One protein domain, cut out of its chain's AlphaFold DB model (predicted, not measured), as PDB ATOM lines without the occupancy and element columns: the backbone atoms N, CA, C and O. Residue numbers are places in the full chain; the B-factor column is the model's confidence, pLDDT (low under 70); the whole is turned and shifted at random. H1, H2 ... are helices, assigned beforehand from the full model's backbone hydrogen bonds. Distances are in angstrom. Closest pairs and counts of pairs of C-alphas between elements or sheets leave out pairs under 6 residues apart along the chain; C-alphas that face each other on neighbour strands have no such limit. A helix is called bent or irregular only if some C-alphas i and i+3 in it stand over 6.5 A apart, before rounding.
ATOM      1  N   LYS A  86      -1.409 -39.520  -1.215       53.75
ATOM      2  CA  LYS A  86      -0.132 -40.253  -1.342       53.75
ATOM      3  C   LYS A  86       0.866 -39.414  -2.147       53.75
ATOM      4  O   LYS A  86       0.449 -38.610  -2.974       53.75
ATOM      5  N   LEU A  87       2.170 -39.495  -1.865       52.53
ATOM      6  CA  LEU A  87       3.173 -38.554  -2.410       52.53
ATOM      7  C   LEU A  87       3.191 -38.527  -3.951       52.53
ATOM      8  O   LEU A  87       3.297 -37.461  -4.548       52.53
ATOM      9  N   ARG A  88       2.980 -39.687  -4.585       57.25
ATOM     10  CA  ARG A  88       2.937 -39.839  -6.049       57.25
ATOM     11  C   ARG A  88       1.722 -39.149  -6.680       57.25
ATOM     12  O   ARG A  88       1.875 -38.430  -7.664       57.25
ATOM     13  N   ASP A  89       0.542 -39.284  -6.073       59.06
ATOM     14  CA  ASP A  89      -0.682 -38.612  -6.538       59.06
ATOM     15  C   ASP A  89      -0.588 -37.093  -6.365       59.06
ATOM     16  O   ASP A  89      -1.162 -36.334  -7.141       59.06
ATOM     17  N   PHE A  90       0.189 -36.633  -5.383       57.91
ATOM     18  CA  PHE A  90       0.401 -35.213  -5.144       57.91
ATOM     19  C   PHE A  90       1.313 -34.562  -6.168       57.91
ATOM     20  O   PHE A  90       0.918 -33.568  -6.768       57.91
ATOM     21  N   THR A  91       2.474 -35.145  -6.455       60.22
ATOM     22  CA  THR A  91       3.351 -34.604  -7.500       60.22
ATOM     23  C   THR A  91       2.671 -34.653  -8.872       60.22
ATOM     24  O   THR A  91       2.757 -33.697  -9.634       60.22
ATOM     25  N   LYS A  92       1.904 -35.716  -9.159       64.38
ATOM     26  CA  LYS A  92       1.203 -35.878 -10.440       64.38
ATOM     27  C   LYS A  92      -0.025 -34.971 -10.597       64.38
ATOM     28  O   LYS A  92      -0.296 -34.519 -11.705       64.38
ATOM     29  N   LYS A  93      -0.782 -34.701  -9.524       64.38
ATOM     30  CA  LYS A  93      -2.035 -33.916  -9.579       64.38
ATOM     31  C   LYS A  93      -1.859 -32.462  -9.139       64.38
ATOM     32  O   LYS A  93      -2.407 -31.578  -9.782       64.38
ATOM     33  N   HIS A  94      -1.116 -32.186  -8.069       62.84
ATOM     34  CA  HIS A  94      -1.037 -30.853  -7.456       62.84
ATOM     35  C   HIS A  94      -0.020 -29.936  -8.135       62.84
ATOM     36  O   HIS A  94      -0.299 -28.754  -8.318       62.84
ATOM     37  N   LEU A  95       1.118 -30.477  -8.575       67.19
ATOM     38  CA  LEU A  95       2.152 -29.693  -9.250       67.19
ATOM     39  C   LEU A  95       1.666 -29.052 -10.568       67.19
ATOM     40  O   LEU A  95       1.795 -27.834 -10.699       67.19
ATOM     41  N   PRO A  96       1.013 -29.780 -11.504       72.44
ATOM     42  CA  PRO A  96       0.496 -29.153 -12.723       72.44
ATOM     43  C   PRO A  96      -0.671 -28.189 -12.455       72.44
ATOM     44  O   PRO A  96      -0.861 -27.223 -13.193       72.44
ATOM     45  N   LEU A  97      -1.463 -28.410 -11.398       68.56
ATOM     46  CA  LEU A  97      -2.529 -27.484 -10.999       68.56
ATOM     47  C   LEU A  97      -1.963 -26.165 -10.472       68.56
ATOM     48  O   LEU A  97      -2.458 -25.101 -10.845       68.56
ATOM     49  N   LEU A  98      -0.922 -26.240  -9.644       69.12
ATOM     50  CA  LEU A  98      -0.210 -25.081  -9.127       69.12
ATOM     51  C   LEU A  98       0.465 -24.317 -10.265       69.12
ATOM     52  O   LEU A  98       0.259 -23.110 -10.364       69.12
ATOM     53  N   GLN A  99       1.167 -25.006 -11.167       76.31
ATOM     54  CA  GLN A  99       1.775 -24.383 -12.343       76.31
ATOM     55  C   GLN A  99       0.723 -23.672 -13.198       76.31
ATOM     56  O   GLN A  99       0.861 -22.490 -13.480       76.31
ATOM     57  N   ARG A 100      -0.411 -24.322 -13.480       77.56
ATOM     58  CA  ARG A 100      -1.527 -23.704 -14.209       77.56
ATOM     59  C   ARG A 100      -2.124 -22.489 -13.490       77.56
ATOM     60  O   ARG A 100      -2.594 -21.564 -14.152       77.56
ATOM     61  N   ASN A 101      -2.189 -22.502 -12.159       75.56
ATOM     62  CA  ASN A 101      -2.664 -21.359 -11.375       75.56
ATOM     63  C   ASN A 101      -1.637 -20.211 -11.401       75.56
ATOM     64  O   ASN A 101      -2.033 -19.059 -11.564       75.56
ATOM     65  N   ILE A 102      -0.338 -20.519 -11.345       77.31
ATOM     66  CA  ILE A 102       0.748 -19.544 -11.515       77.31
ATOM     67  C   ILE A 102       0.745 -18.960 -12.928       77.31
ATOM     68  O   ILE A 102       0.762 -17.745 -13.049       77.31
ATOM     69  N   ASP A 103       0.593 -19.771 -13.977       81.38
ATOM     70  CA  ASP A 103       0.528 -19.309 -15.372       81.38
ATOM     71  C   ASP A 103      -0.600 -18.291 -15.600       81.38
ATOM     72  O   ASP A 103      -0.502 -17.371 -16.413       81.38
ATOM     73  N   ARG A 104      -1.707 -18.434 -14.862       77.94
ATOM     74  CA  ARG A 104      -2.817 -17.468 -14.877       77.94
ATOM     75  C   ARG A 104      -2.499 -16.190 -14.116       77.94
ATOM     76  O   ARG A 104      -3.072 -15.148 -14.444       77.94
ATOM     77  N   LEU A 105      -1.637 -16.272 -13.107       78.56
ATOM     78  CA  LEU A 105      -1.134 -15.130 -12.352       78.56
ATOM     79  C   LEU A 105       0.016 -14.420 -13.067       78.56
ATOM     80  O   LEU A 105       0.164 -13.221 -12.854       78.56
ATOM     81  N   THR A 106       0.755 -15.093 -13.953       83.50
ATOM     82  CA  THR A 106       1.867 -14.538 -14.740       83.50
ATOM     83  C   THR A 106       1.586 -13.148 -15.312       83.50
ATOM     84  O   THR A 106       2.356 -12.249 -14.999       83.50
ATOM     85  N   PRO A 107       0.466 -12.866 -16.017       83.31
ATOM     86  CA  PRO A 107       0.218 -11.513 -16.528       83.31
ATOM     87  C   PRO A 107       0.070 -10.450 -15.426       83.31
ATOM     88  O   PRO A 107       0.402  -9.284 -15.640       83.31
ATOM     89  N   TYR A 108      -0.434 -10.822 -14.245       82.94
ATOM     90  CA  TYR A 108      -0.516  -9.916 -13.098       82.94
ATOM     91  C   TYR A 108       0.854  -9.743 -12.428       82.94
ATOM     92  O   TYR A 108       1.208  -8.628 -12.056       82.94
ATOM     93  N   ILE A 109       1.637 -10.819 -12.315       82.81
ATOM     94  CA  ILE A 109       3.008 -10.792 -11.786       82.81
ATOM     95  C   ILE A 109       3.906  -9.941 -12.691       82.81
ATOM     96  O   ILE A 109       4.657  -9.110 -12.188       82.81
ATOM     97  N   ASP A 110       3.775 -10.067 -14.010       87.69
ATOM     98  CA  ASP A 110       4.501  -9.259 -14.991       87.69
ATOM     99  C   ASP A 110       4.151  -7.774 -14.862       87.69
ATOM    100  O   ASP A 110       5.040  -6.920 -14.894       87.69
ATOM    101  N   TYR A 111       2.869  -7.448 -14.652       86.88
ATOM    102  CA  TYR A 111       2.443  -6.074 -14.378       86.88
ATOM    103  C   TYR A 111       3.065  -5.535 -13.082       86.88
ATOM    104  O   TYR A 111       3.577  -4.415 -13.068       86.88
ATOM    105  N   ILE A 112       3.084  -6.338 -12.011       87.88
ATOM    106  CA  ILE A 112       3.719  -5.972 -10.736       87.88
ATOM    107  C   ILE A 112       5.226  -5.781 -10.921       87.88
ATOM    108  O   ILE A 112       5.769  -4.791 -10.441       87.88
ATOM    109  N   LYS A 113       5.904  -6.668 -11.655       89.50
ATOM    110  CA  LYS A 113       7.340  -6.564 -11.940       89.50
ATOM    111  C   LYS A 113       7.653  -5.299 -12.733       89.50
ATOM    112  O   LYS A 113       8.570  -4.569 -12.370       89.50
ATOM    113  N   LYS A 114       6.863  -4.997 -13.766       92.44
ATOM    114  CA  LYS A 114       6.996  -3.762 -14.550       92.44
ATOM    115  C   LYS A 114       6.749  -2.520 -13.694       92.44
ATOM    116  O   LYS A 114       7.482  -1.544 -13.818       92.44
ATOM    117  N   SER A 115       5.756  -2.563 -12.804       87.19
ATOM    118  CA  SER A 115       5.504  -1.490 -11.840       87.19
ATOM    119  C   SER A 115       6.670  -1.331 -10.864       87.19
ATOM    120  O   SER A 115       7.097  -0.211 -10.621       87.19
ATOM    121  N   GLY A 116       7.220  -2.427 -10.338       90.50
ATOM    122  CA  GLY A 116       8.378  -2.420  -9.445       90.50
ATOM    123  C   GLY A 116       9.623  -1.853 -10.119       90.50
ATOM    124  O   GLY A 116      10.310  -1.022  -9.539       90.50
ATOM    125  N   GLN A 117       9.865  -2.215 -11.380       89.62
ATOM    126  CA  GLN A 117      10.915  -1.598 -12.192       89.62
ATOM    127  C   GLN A 117      10.659  -0.104 -12.404       89.62
ATOM    128  O   GLN A 117      11.592   0.683 -12.306       89.62
ATOM    129  N   ALA A 118       9.414   0.310 -12.657       87.31
ATOM    130  CA  ALA A 118       9.074   1.727 -12.769       87.31
ATOM    131  C   ALA A 118       9.339   2.485 -11.456       87.31
ATOM    132  O   ALA A 118       9.922   3.563 -11.502       87.31
ATOM    133  N   PHE A 119       8.999   1.908 -10.300       89.06
ATOM    134  CA  PHE A 119       9.328   2.477  -8.989       89.06
ATOM    135  C   PHE A 119      10.835   2.550  -8.747       89.06
ATOM    136  O   PHE A 119      11.322   3.569  -8.270       89.06
ATOM    137  N   HIS A 120      11.584   1.507  -9.115       89.69
ATOM    138  CA  HIS A 120      13.039   1.516  -9.002       89.69
ATOM    139  C   HIS A 120      13.651   2.651  -9.831       89.69
ATOM    140  O   HIS A 120      14.473   3.396  -9.314       89.69
ATOM    141  N   LYS A 121      13.198   2.837 -11.079       88.50
ATOM    142  CA  LYS A 121      13.624   3.948 -11.954       88.50
ATOM    143  C   LYS A 121      13.288   5.325 -11.385       88.50
ATOM    144  O   LYS A 121      14.003   6.299 -11.603       88.50
ATOM    145  N   LEU A 122      12.171   5.403 -10.672       88.06
ATOM    146  CA  LEU A 122      11.715   6.619 -10.013       88.06
ATOM    147  C   LEU A 122      12.606   6.964  -8.818       88.06
ATOM    148  O   LEU A 122      12.962   8.124  -8.642       88.06
ATOM    149  N   TYR A 123      13.013   5.954  -8.045       86.81
ATOM    150  CA  TYR A 123      13.919   6.101  -6.908       86.81
ATOM    151  C   TYR A 123      15.381   6.312  -7.321       86.81
ATOM    152  O   TYR A 123      16.109   7.018  -6.634       86.81
ATOM    153  N   SER A 124      15.820   5.748  -8.450       88.31
ATOM    154  CA  SER A 124      17.178   5.939  -8.979       88.31
ATOM    155  C   SER A 124      17.398   7.302  -9.647       88.31
ATOM    156  O   SER A 124      18.479   7.542 -10.174       88.31
ATOM    157  N   TRP A 125      16.395   8.191  -9.632       90.50
ATOM    158  CA  TRP A 125      16.447   9.532 -10.226       90.50
ATOM    159  C   TRP A 125      16.895   9.552 -11.702       90.50
ATOM    160  O   TRP A 125      17.421  10.560 -12.169       90.50
ATOM    161  N   GLU A 126      16.625   8.487 -12.479       88.12
ATOM    162  CA  GLU A 126      16.955   8.421 -13.922       88.12
ATOM    163  C   GLU A 126      16.375   9.610 -14.706       88.12
ATOM    164  O   GLU A 126      16.949  10.064 -15.696       88.12
ATOM    165  N   ARG A 127      15.209  10.110 -14.272       89.75
ATOM    166  CA  ARG A 127      14.558  11.311 -14.810       89.75
ATOM    167  C   ARG A 127      14.219  12.266 -13.664       89.75
ATOM    168  O   ARG A 127      13.166  12.092 -13.046       89.75
ATOM    169  N   PRO A 128      15.035  13.306 -13.411       89.81
ATOM    170  CA  PRO A 128      14.946  14.091 -12.181       89.81
ATOM    171  C   PRO A 128      13.590  14.784 -12.006       89.81
ATOM    172  O   PRO A 128      13.023  14.758 -10.919       89.81
ATOM    173  N   PHE A 129      13.003  15.318 -13.083       92.50
ATOM    174  CA  PHE A 129      11.687  15.964 -13.029       92.50
ATOM    175  C   PHE A 129      10.541  14.997 -12.706       92.50
ATOM    176  O   PHE A 129       9.643  15.337 -11.941       92.50
ATOM    177  N   VAL A 130      10.557  13.781 -13.264       88.94
ATOM    178  CA  VAL A 130       9.498  12.783 -13.029       88.94
ATOM    179  C   VAL A 130       9.602  12.221 -11.613       88.94
ATOM    180  O   VAL A 130       8.585  12.067 -10.939       88.94
ATOM    181  N   SER A 131      10.825  11.968 -11.143       93.12
ATOM    182  CA  SER A 131      11.096  11.567  -9.762       93.12
ATOM    183  C   SER A 131      10.654  12.637  -8.764       93.12
ATOM    184  O   SER A 131       9.974  12.307  -7.797       93.12
ATOM    185  N   LEU A 132      10.928  13.916  -9.043       93.00
ATOM    186  CA  LEU A 132      10.488  15.034  -8.207       93.00
ATOM    187  C   LEU A 132       8.957  15.157  -8.167       93.00
ATOM    188  O   LEU A 132       8.381  15.245  -7.086       93.00
ATOM    189  N   ILE A 133       8.276  15.092  -9.317       92.69
ATOM    190  CA  ILE A 133       6.802  15.116  -9.369       92.69
ATOM    191  C   ILE A 133       6.211  13.929  -8.602       92.69
ATOM    192  O   ILE A 133       5.233  14.089  -7.868       92.69
ATOM    193  N   SER A 134       6.791  12.735  -8.744       90.00
ATOM    194  CA  SER A 134       6.322  11.571  -7.997       90.00
ATOM    195  C   SER A 134       6.570  11.696  -6.499       90.00
ATOM    196  O   SER A 134       5.759  11.180  -5.735       90.00
ATOM    197  N   LEU A 135       7.656  12.341  -6.078       90.50
ATOM    198  CA  LEU A 135       7.944  12.593  -4.670       90.50
ATOM    199  C   LEU A 135       6.895  13.537  -4.081       90.50
ATOM    200  O   LEU A 135       6.255  13.179  -3.098       90.50
ATOM    201  N   ILE A 136       6.607  14.657  -4.751       94.00
ATOM    202  CA  ILE A 136       5.536  15.582  -4.341       94.00
ATOM    203  C   ILE A 136       4.182  14.861  -4.307       94.00
ATOM    204  O   ILE A 136       3.414  14.998  -3.358       94.00
ATOM    205  N   THR A 137       3.880  14.052  -5.326       90.94
ATOM    206  CA  THR A 137       2.630  13.275  -5.380       90.94
ATOM    207  C   THR A 137       2.548  12.273  -4.229       90.94
ATOM    208  O   THR A 137       1.478  12.086  -3.654       90.94
ATOM    209  N   PHE A 138       3.663  11.631  -3.878       91.00
ATOM    210  CA  PHE A 138       3.742  10.699  -2.758       91.00
ATOM    211  C   PHE A 138       3.555  11.410  -1.415       91.00
ATOM    212  O   PHE A 138       2.782  10.935  -0.589       91.00
ATOM    213  N   GLU A 139       4.185  12.566  -1.212       91.94
ATOM    214  CA  GLU A 139       4.005  13.384  -0.008       91.94
ATOM    215  C   GLU A 139       2.555  13.858   0.142       91.94
ATOM    216  O   GLU A 139       1.949  13.681   1.200       91.94
ATOM    217  N   LEU A 140       1.953  14.375  -0.935       93.00
ATOM    218  CA  LEU A 140       0.537  14.747  -0.954       93.00
ATOM    219  C   LEU A 140      -0.366  13.544  -0.681       93.00
ATOM    220  O   LEU A 140      -1.338  13.665   0.066       93.00
ATOM    221  N   ALA A 141      -0.048  12.379  -1.247       89.62
ATOM    222  CA  ALA A 141      -0.770  11.158  -0.938       89.62
ATOM    223  C   ALA A 141      -0.660  10.853   0.559       89.62
ATOM    224  O   ALA A 141      -1.680  10.747   1.216       89.62
ATOM    225  N   VAL A 142       0.527  10.795   1.157       90.75
ATOM    226  CA  VAL A 142       0.663  10.479   2.590       90.75
ATOM    227  C   VAL A 142      -0.076  11.483   3.491       90.75
ATOM    228  O   VAL A 142      -0.678  11.069   4.482       90.75
ATOM    229  N   LEU A 143      -0.092  12.773   3.141       91.06
ATOM    230  CA  LEU A 143      -0.754  13.818   3.932       91.06
ATOM    231  C   LEU A 143      -2.286  13.796   3.829       91.06
ATOM    232  O   LEU A 143      -2.973  13.984   4.833       91.06
ATOM    233  N   TYR A 144      -2.829  13.570   2.631       89.25
ATOM    234  CA  TYR A 144      -4.269  13.685   2.371       89.25
ATOM    235  C   TYR A 144      -4.983  12.342   2.210       89.25
ATOM    236  O   TYR A 144      -6.215  12.303   2.175       89.25
ATOM    237  N   PHE A 145      -4.252  11.229   2.109       90.06
ATOM    238  CA  PHE A 145      -4.841   9.923   1.842       90.06
ATOM    239  C   PHE A 145      -5.627   9.416   3.042       90.06
ATOM    240  O   PHE A 145      -5.104   8.893   4.028       90.06
ATOM    241  N   GLN A 146      -6.940   9.536   2.911       89.38
ATOM    242  CA  GLN A 146      -7.908   8.985   3.837       89.38
ATOM    243  C   GLN A 146      -8.426   7.642   3.292       89.38
ATOM    244  O   GLN A 146      -8.550   7.441   2.083       89.38
ATOM    245  N   PRO A 147      -8.772   6.682   4.162       86.38
ATOM    246  CA  PRO A 147      -9.086   5.305   3.763       86.38
ATOM    247  C   PRO A 147     -10.314   5.179   2.848       86.38
ATOM    248  O   PRO A 147     -10.387   4.241   2.054       86.38
ATOM    249  N   TYR A 148     -11.281   6.104   2.913       89.50
ATOM    250  CA  TYR A 148     -12.437   6.085   2.008       89.50
ATOM    251  C   TYR A 148     -12.035   6.309   0.546       89.50
ATOM    252  O   TYR A 148     -12.744   5.835  -0.350       89.50
ATOM    253  N   MET A 149     -10.900   6.978   0.297       91.00
ATOM    254  CA  MET A 149     -10.411   7.265  -1.049       91.00
ATOM    255  C   MET A 149     -10.103   5.975  -1.812       91.00
ATOM    256  O   MET A 149     -10.306   5.931  -3.018       91.00
ATOM    257  N   ILE A 150      -9.728   4.889  -1.123       90.56
ATOM    258  CA  ILE A 150      -9.521   3.565  -1.735       90.56
ATOM    259  C   ILE A 150     -10.787   3.099  -2.465       90.56
ATOM    260  O   ILE A 150     -10.728   2.659  -3.614       90.56
ATOM    261  N   GLY A 151     -11.944   3.213  -1.806       90.50
ATOM    262  CA  GLY A 151     -13.227   2.846  -2.401       90.50
ATOM    263  C   GLY A 151     -13.594   3.762  -3.569       90.50
ATOM    264  O   GLY A 151     -14.051   3.282  -4.605       90.50
ATOM    265  N   PHE A 152     -13.327   5.061  -3.438       90.88
ATOM    266  CA  PHE A 152     -13.586   6.032  -4.498       90.88
ATOM    267  C   PHE A 152     -12.720   5.784  -5.742       90.88
ATOM    268  O   PHE A 152     -13.257   5.704  -6.843       90.88
ATOM    269  N   PHE A 153     -11.409   5.566  -5.585       91.75
ATOM    270  CA  PHE A 153     -10.510   5.236  -6.696       91.75
ATOM    271  C   PHE A 153     -10.911   3.933  -7.390       91.75
ATOM    272  O   PHE A 153     -10.900   3.862  -8.619       91.75
ATOM    273  N   LEU A 154     -11.325   2.913  -6.630       91.12
ATOM    274  CA  LEU A 154     -11.820   1.663  -7.205       91.12
ATOM    275  C   LEU A 154     -13.133   1.868  -7.980       91.12
ATOM    276  O   LEU A 154     -13.295   1.315  -9.069       91.12
ATOM    277  N   ALA A 155     -14.059   2.679  -7.459       91.69
ATOM    278  CA  ALA A 155     -15.298   3.025  -8.155       91.69
ATOM    279  C   ALA A 155     -15.024   3.834  -9.434       91.69
ATOM    280  O   ALA A 155     -15.584   3.529 -10.486       91.69
ATOM    281  N   LEU A 156     -14.110   4.801  -9.377       91.62
ATOM    282  CA  LEU A 156     -13.680   5.590 -10.527       91.62
ATOM    283  C   LEU A 156     -13.030   4.700 -11.593       91.62
ATOM    284  O   LEU A 156     -13.383   4.799 -12.764       91.62
ATOM    285  N   PHE A 157     -12.167   3.760 -11.202       91.19
ATOM    286  CA  PHE A 157     -11.593   2.772 -12.116       91.19
ATOM    287  C   PHE A 157     -12.671   1.924 -12.812       91.19
ATOM    288  O   PHE A 157     -12.611   1.725 -14.026       91.19
ATOM    289  N   MET A 158     -13.690   1.463 -12.076       89.94
ATOM    290  CA  MET A 158     -14.832   0.740 -12.654       89.94
ATOM    291  C   MET A 158     -15.601   1.599 -13.668       89.94
ATOM    292  O   MET A 158     -16.021   1.087 -14.705       89.94
ATOM    293  N   ILE A 159     -15.799   2.889 -13.379       89.50
ATOM    294  CA  ILE A 159     -16.494   3.832 -14.268       89.50
ATOM    295  C   ILE A 159     -15.660   4.096 -15.525       89.50
ATOM    296  O   ILE A 159     -16.188   4.015 -16.631       89.50
ATOM    297  N   ILE A 160     -14.350   4.317 -15.393       88.75
ATOM    298  CA  ILE A 160     -13.443   4.453 -16.542       88.75
ATOM    299  C   ILE A 160     -13.516   3.200 -17.421       88.75
ATOM    300  O   ILE A 160     -13.715   3.312 -18.629       88.75
ATOM    301  N   MET A 161     -13.451   2.003 -16.831       86.06
ATOM    302  CA  MET A 161     -13.567   0.739 -17.569       86.06
ATOM    303  C   MET A 161     -14.930   0.541 -18.256       86.06
ATOM    304  O   MET A 161     -15.014  -0.219 -19.219       86.06
ATOM    305  N   LEU A 162     -15.988   1.226 -17.807       87.00
ATOM    306  CA  LEU A 162     -17.289   1.259 -18.487       87.00
ATOM    307  C   LEU A 162     -17.290   2.203 -19.696       87.00
ATOM    308  O   LEU A 162     -17.913   1.909 -20.717       87.00
ATOM    309  N   ILE A 163     -16.649   3.360 -19.546       84.94
ATOM    310  CA  ILE A 163     -16.706   4.463 -20.507       84.94
ATOM    311  C   ILE A 163     -15.720   4.238 -21.658       84.94
ATOM    312  O   ILE A 163     -16.085   4.433 -22.812       84.94
ATOM    313  N   VAL A 164     -14.503   3.773 -21.369       84.00
ATOM    314  CA  VAL A 164     -13.410   3.585 -22.341       84.00
ATOM    315  C   VAL A 164     -13.860   2.772 -23.571       84.00
ATOM    316  O   VAL A 164     -13.777   3.302 -24.679       84.00
ATOM    317  N   PRO A 165     -14.427   1.553 -23.444       81.44
ATOM    318  CA  PRO A 165     -14.897   0.797 -24.608       81.44
ATOM    319  C   PRO A 165     -16.039   1.481 -25.368       81.44
ATOM    320  O   PRO A 165     -16.142   1.326 -26.581       81.44
ATOM    321  N   ARG A 166     -16.898   2.242 -24.672       74.31
ATOM    322  CA  ARG A 166     -17.992   2.991 -25.305       74.31
ATOM    323  C   ARG A 166     -17.473   4.170 -26.116       74.31
ATOM    324  O   ARG A 166     -17.926   4.339 -27.238       74.31
ATOM    325  N   ILE A 167     -16.497   4.910 -25.587       71.75
ATOM    326  CA  ILE A 167     -15.838   6.009 -26.299       71.75
ATOM    327  C   ILE A 167     -15.157   5.474 -27.557       71.75
ATOM    328  O   ILE A 167     -15.436   5.989 -28.634       71.75
ATOM    329  N   TYR A 168     -14.343   4.415 -27.451       69.50
ATOM    330  CA  TYR A 168     -13.667   3.819 -28.613       69.50
ATOM    331  C   TYR A 168     -14.635   3.239 -29.655       69.50
ATOM    332  O   TYR A 168     -14.336   3.259 -30.844       69.50
ATOM    333  N   SER A 169     -15.809   2.757 -29.234       63.38
ATOM    334  CA  SER A 169     -16.859   2.305 -30.155       63.38
ATOM    335  C   SER A 169     -17.574   3.455 -30.873       63.38
ATOM    336  O   SER A 169     -18.131   3.226 -31.940       63.38
ATOM    337  N   THR A 170     -17.604   4.662 -30.299       51.91
ATOM    338  CA  THR A 170     -18.173   5.865 -30.934       51.91
ATOM    339  C   THR A 170     -17.139   6.656 -31.737       51.91
ATOM    340  O   THR A 170     -17.487   7.287 -32.728       51.91
ATOM    341  N   ILE A 221      22.808 -48.038  15.784       65.81
ATOM    342  CA  ILE A 221      23.035 -47.506  14.429       65.81
ATOM    343  C   ILE A 221      21.761 -47.628  13.582       65.81
ATOM    344  O   ILE A 221      21.382 -46.680  12.874       65.81
ATOM    345  N   LEU A 222      21.054 -48.755  13.685       63.25
ATOM    346  CA  LEU A 222      19.804 -49.007  12.966       63.25
ATOM    347  C   LEU A 222      18.675 -48.096  13.474       63.25
ATOM    348  O   LEU A 222      17.943 -47.507  12.667       63.25
ATOM    349  N   LYS A 223      18.612 -47.861  14.791       65.25
ATOM    350  CA  LYS A 223      17.705 -46.895  15.427       65.25
ATOM    351  C   LYS A 223      17.998 -45.461  14.983       65.25
ATOM    352  O   LYS A 223      17.091 -44.789  14.503       65.25
ATOM    353  N   ARG A 224      19.267 -45.024  14.963       64.69
ATOM    354  CA  ARG A 224      19.660 -43.705  14.418       64.69
ATOM    355  C   ARG A 224      19.304 -43.543  12.936       64.69
ATOM    356  O   ARG A 224      18.858 -42.468  12.530       64.69
ATOM    357  N   LYS A 225      19.484 -44.576  12.102       62.62
ATOM    358  CA  LYS A 225      19.068 -44.549  10.683       62.62
ATOM    359  C   LYS A 225      17.542 -44.490  10.547       62.62
ATOM    360  O   LYS A 225      17.044 -43.749   9.696       62.62
ATOM    361  N   LYS A 226      16.795 -45.213  11.385       65.50
ATOM    362  CA  LYS A 226      15.324 -45.179  11.436       65.50
ATOM    363  C   LYS A 226      14.811 -43.807  11.880       65.50
ATOM    364  O   LYS A 226      13.952 -43.257  11.199       65.50
ATOM    365  N   ASP A 227      15.413 -43.209  12.903       63.19
ATOM    366  CA  ASP A 227      15.073 -41.876  13.415       63.19
ATOM    367  C   ASP A 227      15.384 -40.762  12.401       63.19
ATOM    368  O   ASP A 227      14.614 -39.816  12.224       63.19
ATOM    369  N   LYS A 228      16.483 -40.895  11.643       64.75
ATOM    370  CA  LYS A 228      16.772 -40.006  10.506       64.75
ATOM    371  C   LYS A 228      15.724 -40.154   9.397       64.75
ATOM    372  O   LYS A 228      15.245 -39.144   8.886       64.75
ATOM    373  N   LYS A 229      15.325 -41.382   9.042       65.06
ATOM    374  CA  LYS A 229      14.284 -41.642   8.026       65.06
ATOM    375  C   LYS A 229      12.909 -41.110   8.457       65.06
ATOM    376  O   LYS A 229      12.232 -40.480   7.646       65.06
ATOM    377  N   THR A 230      12.512 -41.288   9.719       68.00
ATOM    378  CA  THR A 230      11.247 -40.749  10.256       68.00
ATOM    379  C   THR A 230      11.272 -39.219  10.333       68.00
ATOM    380  O   THR A 230      10.280 -38.576   9.989       68.00
ATOM    381  N   SER A 231      12.421 -38.620  10.665       72.81
ATOM    382  CA  SER A 231      12.636 -37.166  10.646       72.81
ATOM    383  C   SER A 231      12.555 -36.570   9.235       72.81
ATOM    384  O   SER A 231      11.873 -35.563   9.023       72.81
ATOM    385  N   LEU A 232      13.179 -37.202   8.233       74.44
ATOM    386  CA  LEU A 232      13.080 -36.774   6.831       74.44
ATOM    387  C   LEU A 232      11.647 -36.906   6.299       74.44
ATOM    388  O   LEU A 232      11.140 -35.976   5.672       74.44
ATOM    389  N   ALA A 233      10.958 -38.006   6.614       74.81
ATOM    390  CA  ALA A 233       9.551 -38.186   6.264       74.81
ATOM    391  C   ALA A 233       8.654 -37.107   6.902       74.81
ATOM    392  O   ALA A 233       7.781 -36.549   6.235       74.81
ATOM    393  N   ALA A 234       8.903 -36.744   8.164       77.38
ATOM    394  CA  ALA A 234       8.190 -35.663   8.841       77.38
ATOM    395  C   ALA A 234       8.452 -34.289   8.192       77.38
ATOM    396  O   ALA A 234       7.512 -33.518   7.979       77.38
ATOM    397  N   LYS A 235       9.703 -33.991   7.813       79.44
ATOM    398  CA  LYS A 235      10.067 -32.760   7.086       79.44
ATOM    399  C   LYS A 235       9.385 -32.678   5.718       79.44
ATOM    400  O   LYS A 235       8.829 -31.633   5.383       79.44
ATOM    401  N   LEU A 236       9.355 -33.775   4.962       78.88
ATOM    402  CA  LEU A 236       8.667 -33.849   3.669       78.88
ATOM    403  C   LEU A 236       7.153 -33.661   3.814       78.88
ATOM    404  O   LEU A 236       6.556 -32.899   3.057       78.88
ATOM    405  N   ASN A 237       6.534 -34.277   4.824       78.69
ATOM    406  CA  ASN A 237       5.112 -34.081   5.118       78.69
ATOM    407  C   ASN A 237       4.792 -32.623   5.486       78.69
ATOM    408  O   ASN A 237       3.748 -32.107   5.089       78.69
ATOM    409  N   LYS A 238       5.704 -31.935   6.187       78.75
ATOM    410  CA  LYS A 238       5.566 -30.509   6.510       78.75
ATOM    411  C   LYS A 238       5.704 -29.612   5.277       78.75
ATOM    412  O   LYS A 238       4.907 -28.701   5.100       78.75
ATOM    413  N   ILE A 239       6.671 -29.871   4.394       78.81
ATOM    414  CA  ILE A 239       6.798 -29.133   3.120       78.81
ATOM    415  C   ILE A 239       5.555 -29.351   2.259       78.81
ATOM    416  O   ILE A 239       5.035 -28.419   1.653       78.81
ATOM    417  N   ARG A 240       5.033 -30.575   2.248       68.12
ATOM    418  CA  ARG A 240       3.835 -30.940   1.504       68.12
ATOM    419  C   ARG A 240       2.588 -30.208   1.987       68.12
ATOM    420  O   ARG A 240       1.807 -29.748   1.156       68.12
ATOM    421  N   SER A 241       2.401 -30.084   3.301       76.69
ATOM    422  CA  SER A 241       1.272 -29.331   3.851       76.69
ATOM    423  C   SER A 241       1.392 -27.836   3.552       76.69
ATOM    424  O   SER A 241       0.399 -27.211   3.189       76.69
ATOM    425  N   VAL A 242       2.606 -27.278   3.609       80.06
ATOM    426  CA  VAL A 242       2.870 -25.886   3.210       80.06
ATOM    427  C   VAL A 242       2.595 -25.676   1.722       80.06
ATOM    428  O   VAL A 242       1.948 -24.699   1.361       80.06
ATOM    429  N   LEU A 243       3.028 -26.591   0.855       74.69
ATOM    430  CA  LEU A 243       2.811 -26.470  -0.586       74.69
ATOM    431  C   LEU A 243       1.328 -26.608  -0.958       74.69
ATOM    432  O   LEU A 243       0.850 -25.863  -1.807       74.69
ATOM    433  N   GLY A 244       0.591 -27.498  -0.284       75.69
ATOM    434  CA  GLY A 244      -0.867 -27.578  -0.407       75.69
ATOM    435  C   GLY A 244      -1.545 -26.269   0.006       75.69
ATOM    436  O   GLY A 244      -2.320 -25.708  -0.761       75.69
ATOM    437  N   ALA A 245      -1.162 -25.710   1.157       79.50
ATOM    438  CA  ALA A 245      -1.680 -24.418   1.604       79.50
ATOM    439  C   ALA A 245      -1.335 -23.275   0.631       79.50
ATOM    440  O   ALA A 245      -2.178 -22.423   0.360       79.50
ATOM    441  N   LEU A 246      -0.121 -23.254   0.070       82.88
ATOM    442  CA  LEU A 246       0.276 -22.277  -0.947       82.88
ATOM    443  C   LEU A 246      -0.545 -22.424  -2.228       82.88
ATOM    444  O   LEU A 246      -0.929 -21.414  -2.811       82.88
ATOM    445  N   GLN A 247      -0.847 -23.654  -2.649       77.19
ATOM    446  CA  GLN A 247      -1.717 -23.906  -3.794       77.19
ATOM    447  C   GLN A 247      -3.129 -23.371  -3.545       77.19
ATOM    448  O   GLN A 247      -3.666 -22.660  -4.396       77.19
ATOM    449  N   ASP A 248      -3.704 -23.663  -2.380       81.38
ATOM    450  CA  ASP A 248      -5.045 -23.211  -2.005       81.38
ATOM    451  C   ASP A 248      -5.115 -21.681  -1.928       81.38
ATOM    452  O   ASP A 248      -6.067 -21.061  -2.410       81.38
ATOM    453  N   ILE A 249      -4.076 -21.048  -1.371       81.94
ATOM    454  CA  ILE A 249      -3.944 -19.589  -1.329       81.94
ATOM    455  C   ILE A 249      -3.809 -19.028  -2.746       81.94
ATOM    456  O   ILE A 249      -4.507 -18.074  -3.087       81.94
ATOM    457  N   ALA A 250      -2.953 -19.609  -3.588       82.69
ATOM    458  CA  ALA A 250      -2.766 -19.162  -4.964       82.69
ATOM    459  C   ALA A 250      -4.061 -19.292  -5.775       82.69
ATOM    460  O   ALA A 250      -4.415 -18.377  -6.517       82.69
ATOM    461  N   GLU A 251      -4.817 -20.378  -5.608       82.50
ATOM    462  CA  GLU A 251      -6.118 -20.571  -6.251       82.50
ATOM    463  C   GLU A 251      -7.162 -19.568  -5.743       82.50
ATOM    464  O   GLU A 251      -7.912 -18.977  -6.530       82.50
ATOM    465  N   TRP A 252      -7.174 -19.302  -4.437       83.38
ATOM    466  CA  TRP A 252      -8.030 -18.281  -3.846       83.38
ATOM    467  C   TRP A 252      -7.703 -16.875  -4.379       83.38
ATOM    468  O   TRP A 252      -8.613 -16.164  -4.804       83.38
ATOM    469  N   ILE A 253      -6.422 -16.497  -4.446       83.69
ATOM    470  CA  ILE A 253      -5.971 -15.206  -4.991       83.69
ATOM    471  C   ILE A 253      -6.309 -15.109  -6.481       83.69
ATOM    472  O   ILE A 253      -6.902 -14.123  -6.919       83.69
ATOM    473  N   THR A 254      -5.986 -16.141  -7.262       84.75
ATOM    474  CA  THR A 254      -6.247 -16.167  -8.709       84.75
ATOM    475  C   THR A 254      -7.736 -16.008  -8.986       84.75
ATOM    476  O   THR A 254      -8.140 -15.148  -9.768       84.75
ATOM    477  N   SER A 255      -8.577 -16.792  -8.308       83.50
ATOM    478  CA  SER A 255     -10.028 -16.716  -8.476       83.50
ATOM    479  C   SER A 255     -10.603 -15.378  -8.000       83.50
ATOM    480  O   SER A 255     -11.530 -14.866  -8.631       83.50
ATOM    481  N   PHE A 256     -10.044 -14.773  -6.947       85.88
ATOM    482  CA  PHE A 256     -10.405 -13.430  -6.490       85.88
ATOM    483  C   PHE A 256     -10.104 -12.372  -7.558       85.88
ATOM    484  O   PHE A 256     -11.007 -11.624  -7.938       85.88
ATOM    485  N   PHE A 257      -8.880 -12.346  -8.094       84.12
ATOM    486  CA  PHE A 257      -8.477 -11.391  -9.131       84.12
ATOM    487  C   PHE A 257      -9.251 -11.586 -10.434       84.12
ATOM    488  O   PHE A 257      -9.690 -10.607 -11.033       84.12
ATOM    489  N   GLU A 258      -9.485 -12.827 -10.866       84.56
ATOM    490  CA  GLU A 258     -10.307 -13.112 -12.047       84.56
ATOM    491  C   GLU A 258     -11.739 -12.592 -11.879       84.56
ATOM    492  O   GLU A 258     -12.256 -11.904 -12.762       84.56
ATOM    493  N   ARG A 259     -12.377 -12.892 -10.739       87.12
ATOM    494  CA  ARG A 259     -13.735 -12.423 -10.425       87.12
ATOM    495  C   ARG A 259     -13.793 -10.902 -10.361       87.12
ATOM    496  O   ARG A 259     -14.708 -10.321 -10.943       87.12
ATOM    497  N   LEU A 260     -12.807 -10.270  -9.721       87.75
ATOM    498  CA  LEU A 260     -12.693  -8.817  -9.631       87.75
ATOM    499  C   LEU A 260     -12.551  -8.201 -11.025       87.75
ATOM    500  O   LEU A 260     -13.299  -7.297 -11.377       87.75
ATOM    501  N   ASN A 261     -11.670  -8.747 -11.861       85.69
ATOM    502  CA  ASN A 261     -11.449  -8.272 -13.223       85.69
ATOM    503  C   ASN A 261     -12.710  -8.418 -14.097       85.69
ATOM    504  O   ASN A 261     -13.049  -7.516 -14.861       85.69
ATOM    505  N   TYR A 262     -13.468  -9.513 -13.958       86.88
ATOM    506  CA  TYR A 262     -14.759  -9.662 -14.644       86.88
ATOM    507  C   TYR A 262     -15.791  -8.619 -14.209       86.88
ATOM    508  O   TYR A 262     -16.598  -8.183 -15.033       86.88
ATOM    509  N   LEU A 263     -15.759  -8.228 -12.937       87.12
ATOM    510  CA  LEU A 263     -16.637  -7.210 -12.378       87.12
ATOM    511  C   LEU A 263     -16.237  -5.817 -12.886       87.12
ATOM    512  O   LEU A 263     -17.101  -5.099 -13.390       87.12
ATOM    513  N   CYS A 264     -14.935  -5.503 -12.884       85.00
ATOM    514  CA  CYS A 264     -14.365  -4.258 -13.411       85.00
ATOM    515  C   CYS A 264     -14.564  -4.066 -14.909       85.00
ATOM    516  O   CYS A 264     -14.832  -2.956 -15.348       85.00
ATOM    517  N   ARG A 265     -14.503  -5.140 -15.698       85.94
ATOM    518  CA  ARG A 265     -14.760  -5.099 -17.147       85.94
ATOM    519  C   ARG A 265     -16.248  -5.148 -17.510       85.94
ATOM    520  O   ARG A 265     -16.574  -5.365 -18.672       85.94
ATOM    521  N   TRP A 266     -17.152  -5.015 -16.535       84.44
ATOM    522  CA  TRP A 266     -18.605  -5.015 -16.743       84.44
ATOM    523  C   TRP A 266     -19.146  -6.242 -17.493       84.44
ATOM    524  O   TRP A 266     -20.144  -6.164 -18.207       84.44
ATOM    525  N   ARG A 267     -18.530  -7.420 -17.300       82.00
ATOM    526  CA  ARG A 267     -18.972  -8.656 -17.974       82.00
ATOM    527  C   ARG A 267     -20.401  -9.054 -17.585       82.00
ATOM    528  O   ARG A 267     -21.096  -9.663 -18.394       82.00
ATOM    529  N   TYR A 268     -20.813  -8.719 -16.360       83.06
ATOM    530  CA  TYR A 268     -22.158  -8.929 -15.821       83.06
ATOM    531  C   TYR A 268     -22.724  -7.587 -15.318       83.06
ATOM    532  O   TYR A 268     -22.522  -7.259 -14.148       83.06
ATOM    533  N   PRO A 269     -23.437  -6.811 -16.158       84.38
ATOM    534  CA  PRO A 269     -23.792  -5.419 -15.862       84.38
ATOM    535  C   PRO A 269     -24.527  -5.205 -14.534       84.38
ATOM    536  O   PRO A 269     -24.209  -4.282 -13.789       84.38
ATOM    537  N   SER A 270     -25.471  -6.085 -14.192       82.62
ATOM    538  CA  SER A 270     -26.243  -5.979 -12.949       82.62
ATOM    539  C   SER A 270     -25.408  -6.278 -11.699       82.62
ATOM    540  O   SER A 270     -25.535  -5.574 -10.701       82.62
ATOM    541  N   LEU A 271     -24.511  -7.270 -11.746       83.19
ATOM    542  CA  LEU A 271     -23.598  -7.565 -10.633       83.19
ATOM    543  C   LEU A 271     -22.519  -6.487 -10.482       83.19
ATOM    544  O   LEU A 271     -22.221  -6.099  -9.356       83.19
ATOM    545  N   SER A 272     -21.964  -5.985 -11.590       89.56
ATOM    546  CA  SER A 272     -20.984  -4.891 -11.584       89.56
ATOM    547  C   SER A 272     -21.578  -3.600 -11.022       89.56
ATOM    548  O   SER A 272     -20.924  -2.930 -10.228       89.56
ATOM    549  N   CYS A 273     -22.834  -3.290 -11.361       89.31
ATOM    550  CA  CYS A 273     -23.554  -2.149 -10.800       89.31
ATOM    551  C   CYS A 273     -23.760  -2.293  -9.285       89.31
ATOM    552  O   CYS A 273     -23.395  -1.397  -8.528       89.31
ATOM    553  N   LEU A 274     -24.255  -3.449  -8.820       88.06
ATOM    554  CA  LEU A 274     -24.397  -3.709  -7.382       88.06
ATOM    555  C   LEU A 274     -23.057  -3.596  -6.650       88.06
ATOM    556  O   LEU A 274     -22.992  -3.017  -5.570       88.06
ATOM    557  N   PHE A 275     -21.983  -4.110  -7.246       89.56
ATOM    558  CA  PHE A 275     -20.644  -4.009  -6.683       89.56
ATOM    559  C   PHE A 275     -20.177  -2.557  -6.550       89.56
ATOM    560  O   PHE A 275     -19.723  -2.162  -5.476       89.56
ATOM    561  N   LEU A 276     -20.366  -1.746  -7.594       91.69
ATOM    562  CA  LEU A 276     -20.059  -0.316  -7.581       91.69
ATOM    563  C   LEU A 276     -20.833   0.413  -6.477       91.69
ATOM    564  O   LEU A 276     -20.223   1.124  -5.681       91.69
ATOM    565  N   VAL A 277     -22.142   0.170  -6.358       91.62
ATOM    566  CA  VAL A 277     -22.965   0.750  -5.284       91.62
ATOM    567  C   VAL A 277     -22.449   0.318  -3.913       91.62
ATOM    568  O   VAL A 277     -22.308   1.154  -3.027       91.62
ATOM    569  N   THR A 278     -22.099  -0.959  -3.718       89.31
ATOM    570  CA  THR A 278     -21.552  -1.399  -2.424       89.31
ATOM    571  C   THR A 278     -20.213  -0.756  -2.086       89.31
ATOM    572  O   THR A 278     -20.001  -0.412  -0.927       89.31
ATOM    573  N   ILE A 279     -19.326  -0.554  -3.063       91.31
ATOM    574  CA  ILE A 279     -18.042   0.123  -2.842       91.31
ATOM    575  C   ILE A 279     -18.263   1.593  -2.487       91.31
ATOM    576  O   ILE A 279     -17.630   2.082  -1.554       91.31
ATOM    577  N   LEU A 280     -19.185   2.276  -3.170       92.81
ATOM    578  CA  LEU A 280     -19.545   3.657  -2.848       92.81
ATOM    579  C   LEU A 280     -20.148   3.763  -1.449       92.81
ATOM    580  O   LEU A 280     -19.707   4.595  -0.666       92.81
ATOM    581  N   MET A 281     -21.075   2.875  -1.084       91.56
ATOM    582  CA  MET A 281     -21.642   2.847   0.268       91.56
ATOM    583  C   MET A 281     -20.570   2.594   1.334       91.56
ATOM    584  O   MET A 281     -20.586   3.239   2.377       91.56
ATOM    585  N   ILE A 282     -19.617   1.690   1.080       89.62
ATOM    586  CA  ILE A 282     -18.480   1.456   1.982       89.62
ATOM    587  C   ILE A 282     -17.606   2.714   2.078       89.62
ATOM    588  O   ILE A 282     -17.241   3.102   3.180       89.62
ATOM    589  N   SER A 283     -17.304   3.373   0.957       91.19
ATOM    590  CA  SER A 283     -16.521   4.614   0.927       91.19
ATOM    591  C   SER A 283     -17.206   5.731   1.726       91.19
ATOM    592  O   SER A 283     -16.586   6.316   2.607       91.19
ATOM    593  N   ILE A 284     -18.510   5.937   1.526       91.50
ATOM    594  CA  ILE A 284     -19.318   6.905   2.280       91.50
ATOM    595  C   ILE A 284     -19.307   6.577   3.780       91.50
ATOM    596  O   ILE A 284     -19.107   7.458   4.612       91.50
ATOM    597  N   MET A 285     -19.458   5.303   4.153       89.75
ATOM    598  CA  MET A 285     -19.376   4.883   5.559       89.75
ATOM    599  C   MET A 285     -17.991   5.148   6.167       89.75
ATOM    600  O   MET A 285     -17.905   5.598   7.306       89.75
ATOM    601  N   LEU A 286     -16.911   4.903   5.418       90.06
ATOM    602  CA  LEU A 286     -15.536   5.190   5.849       90.06
ATOM    603  C   LEU A 286     -15.233   6.695   5.925       90.06
ATOM    604  O   LEU A 286     -14.284   7.074   6.606       90.06
ATOM    605  N   TYR A 287     -15.998   7.533   5.225       90.38
ATOM    606  CA  TYR A 287     -15.905   8.988   5.328       90.38
ATOM    607  C   TYR A 287     -16.521   9.487   6.642       90.38
ATOM    608  O   TYR A 287     -15.880  10.235   7.375       90.38
ATOM    609  N   PHE A 288     -17.730   9.024   6.981       89.38
ATOM    610  CA  PHE A 288     -18.420   9.447   8.208       89.38
ATOM    611  C   PHE A 288     -17.854   8.823   9.487       89.38
ATOM    612  O   PHE A 288     -17.966   9.414  10.560       89.38
TER     613      PHE A 288
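What this domain is: This is residues 86 to 170 and 221 to 288 of the 375 residues of a protein of Schistosoma haematobium (UniProt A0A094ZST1). This is an open frame of helices with an empty middle: the long helix H4 makes the long axis, with arm H1a of the bent helix H1 side by side with part of it, while arm H1b swings away to a corner with H2. The chain returns from H2 to the far end of H4, where H3 and H5 pair side by side across its last residues, and residues 221 to 235 of H4 stick out at its other end. The printed part has 153 residues with five named helices, H1 to H5 in chain order, and no named strand: the class is all helix. It is extended, with a radius of gyration of the C-alphas of 23.5 A, and elongated, spanning 75 by 45 by 38 A.

How they stand to each other: H1, residues 87 to 123, was assigned as one helix by its hydrogen bonds but is bent, with C-alphas 104 and 107 6.9 A apart; its arms, H1a up to residue 104 and H1b from residue 107, stand at a steep tilt of 58 degrees. H1a has a kink of 27 degrees near residue 94. H1b touches H2, residues 128 to 144, about perpendicular at 74 degrees; the closest C-alphas, of Leu 122 and Ser 131, are 5.0 A apart. H2 is apart from H3, residues 148 to 170, which is only just irregular: C-alphas 162 and 165 are 6.6 A apart. H4, residues 221 to 264, is the hub, touching three other helices. With residues 244 to 254 alone it touches H1a, the same way at a shallow tilt of 30 degrees; the closest C-alphas, of Leu 98 and Gln 247, are 5.7 A apart. H4 and H3 only just touch, with 3 pairs of C-alphas within 8 A; the closest, of Met 158 and Cys 264, are 5.1 A apart. H5, residues 269 to 288, touches H4 about perpendicular, at 81 degrees, with the closest C-alphas, of Leu 263 and Ser 272, 5.0 A apart. H3 and H5 touch, opposite ways, at a shallow tilt of 32 degrees, only just short of steep; the closest C-alphas, of Tyr 148 and Ser 283, are 4.5 A apart. The helix packing is part aligned, part crossed: of five touching pairs, two are at a shallow tilt. Each backbone O i to N i+4 pair is within hydrogen-bond range in H1b, H2, H4 and H5, against 11 of 14 in H1a and 17 of 19 in H3.

Where its parts are: H1a begins at C-alpha 87, (3.173, -38.554, -2.410), and is 25.2 A long; H1b is 24.3 A, H2 24.1 A and H3 33.4 A. H4 is 63.6 A long, from C-alpha 221 at (23.035, -47.506, 14.429). H5, 28.8 A, ends at C-alpha 288, (-18.420, 9.447, 8.208).

The domain as a whole: Residues 171 to 220 are not printed, and C-alphas 170 and 221, the two farthest apart, are 81.3 A apart across the cut. The links printed whole are tight. Mean pLDDT of the printed part is 82.0; 26 residues are under 70, among them 86 to 95 and 221 to 230.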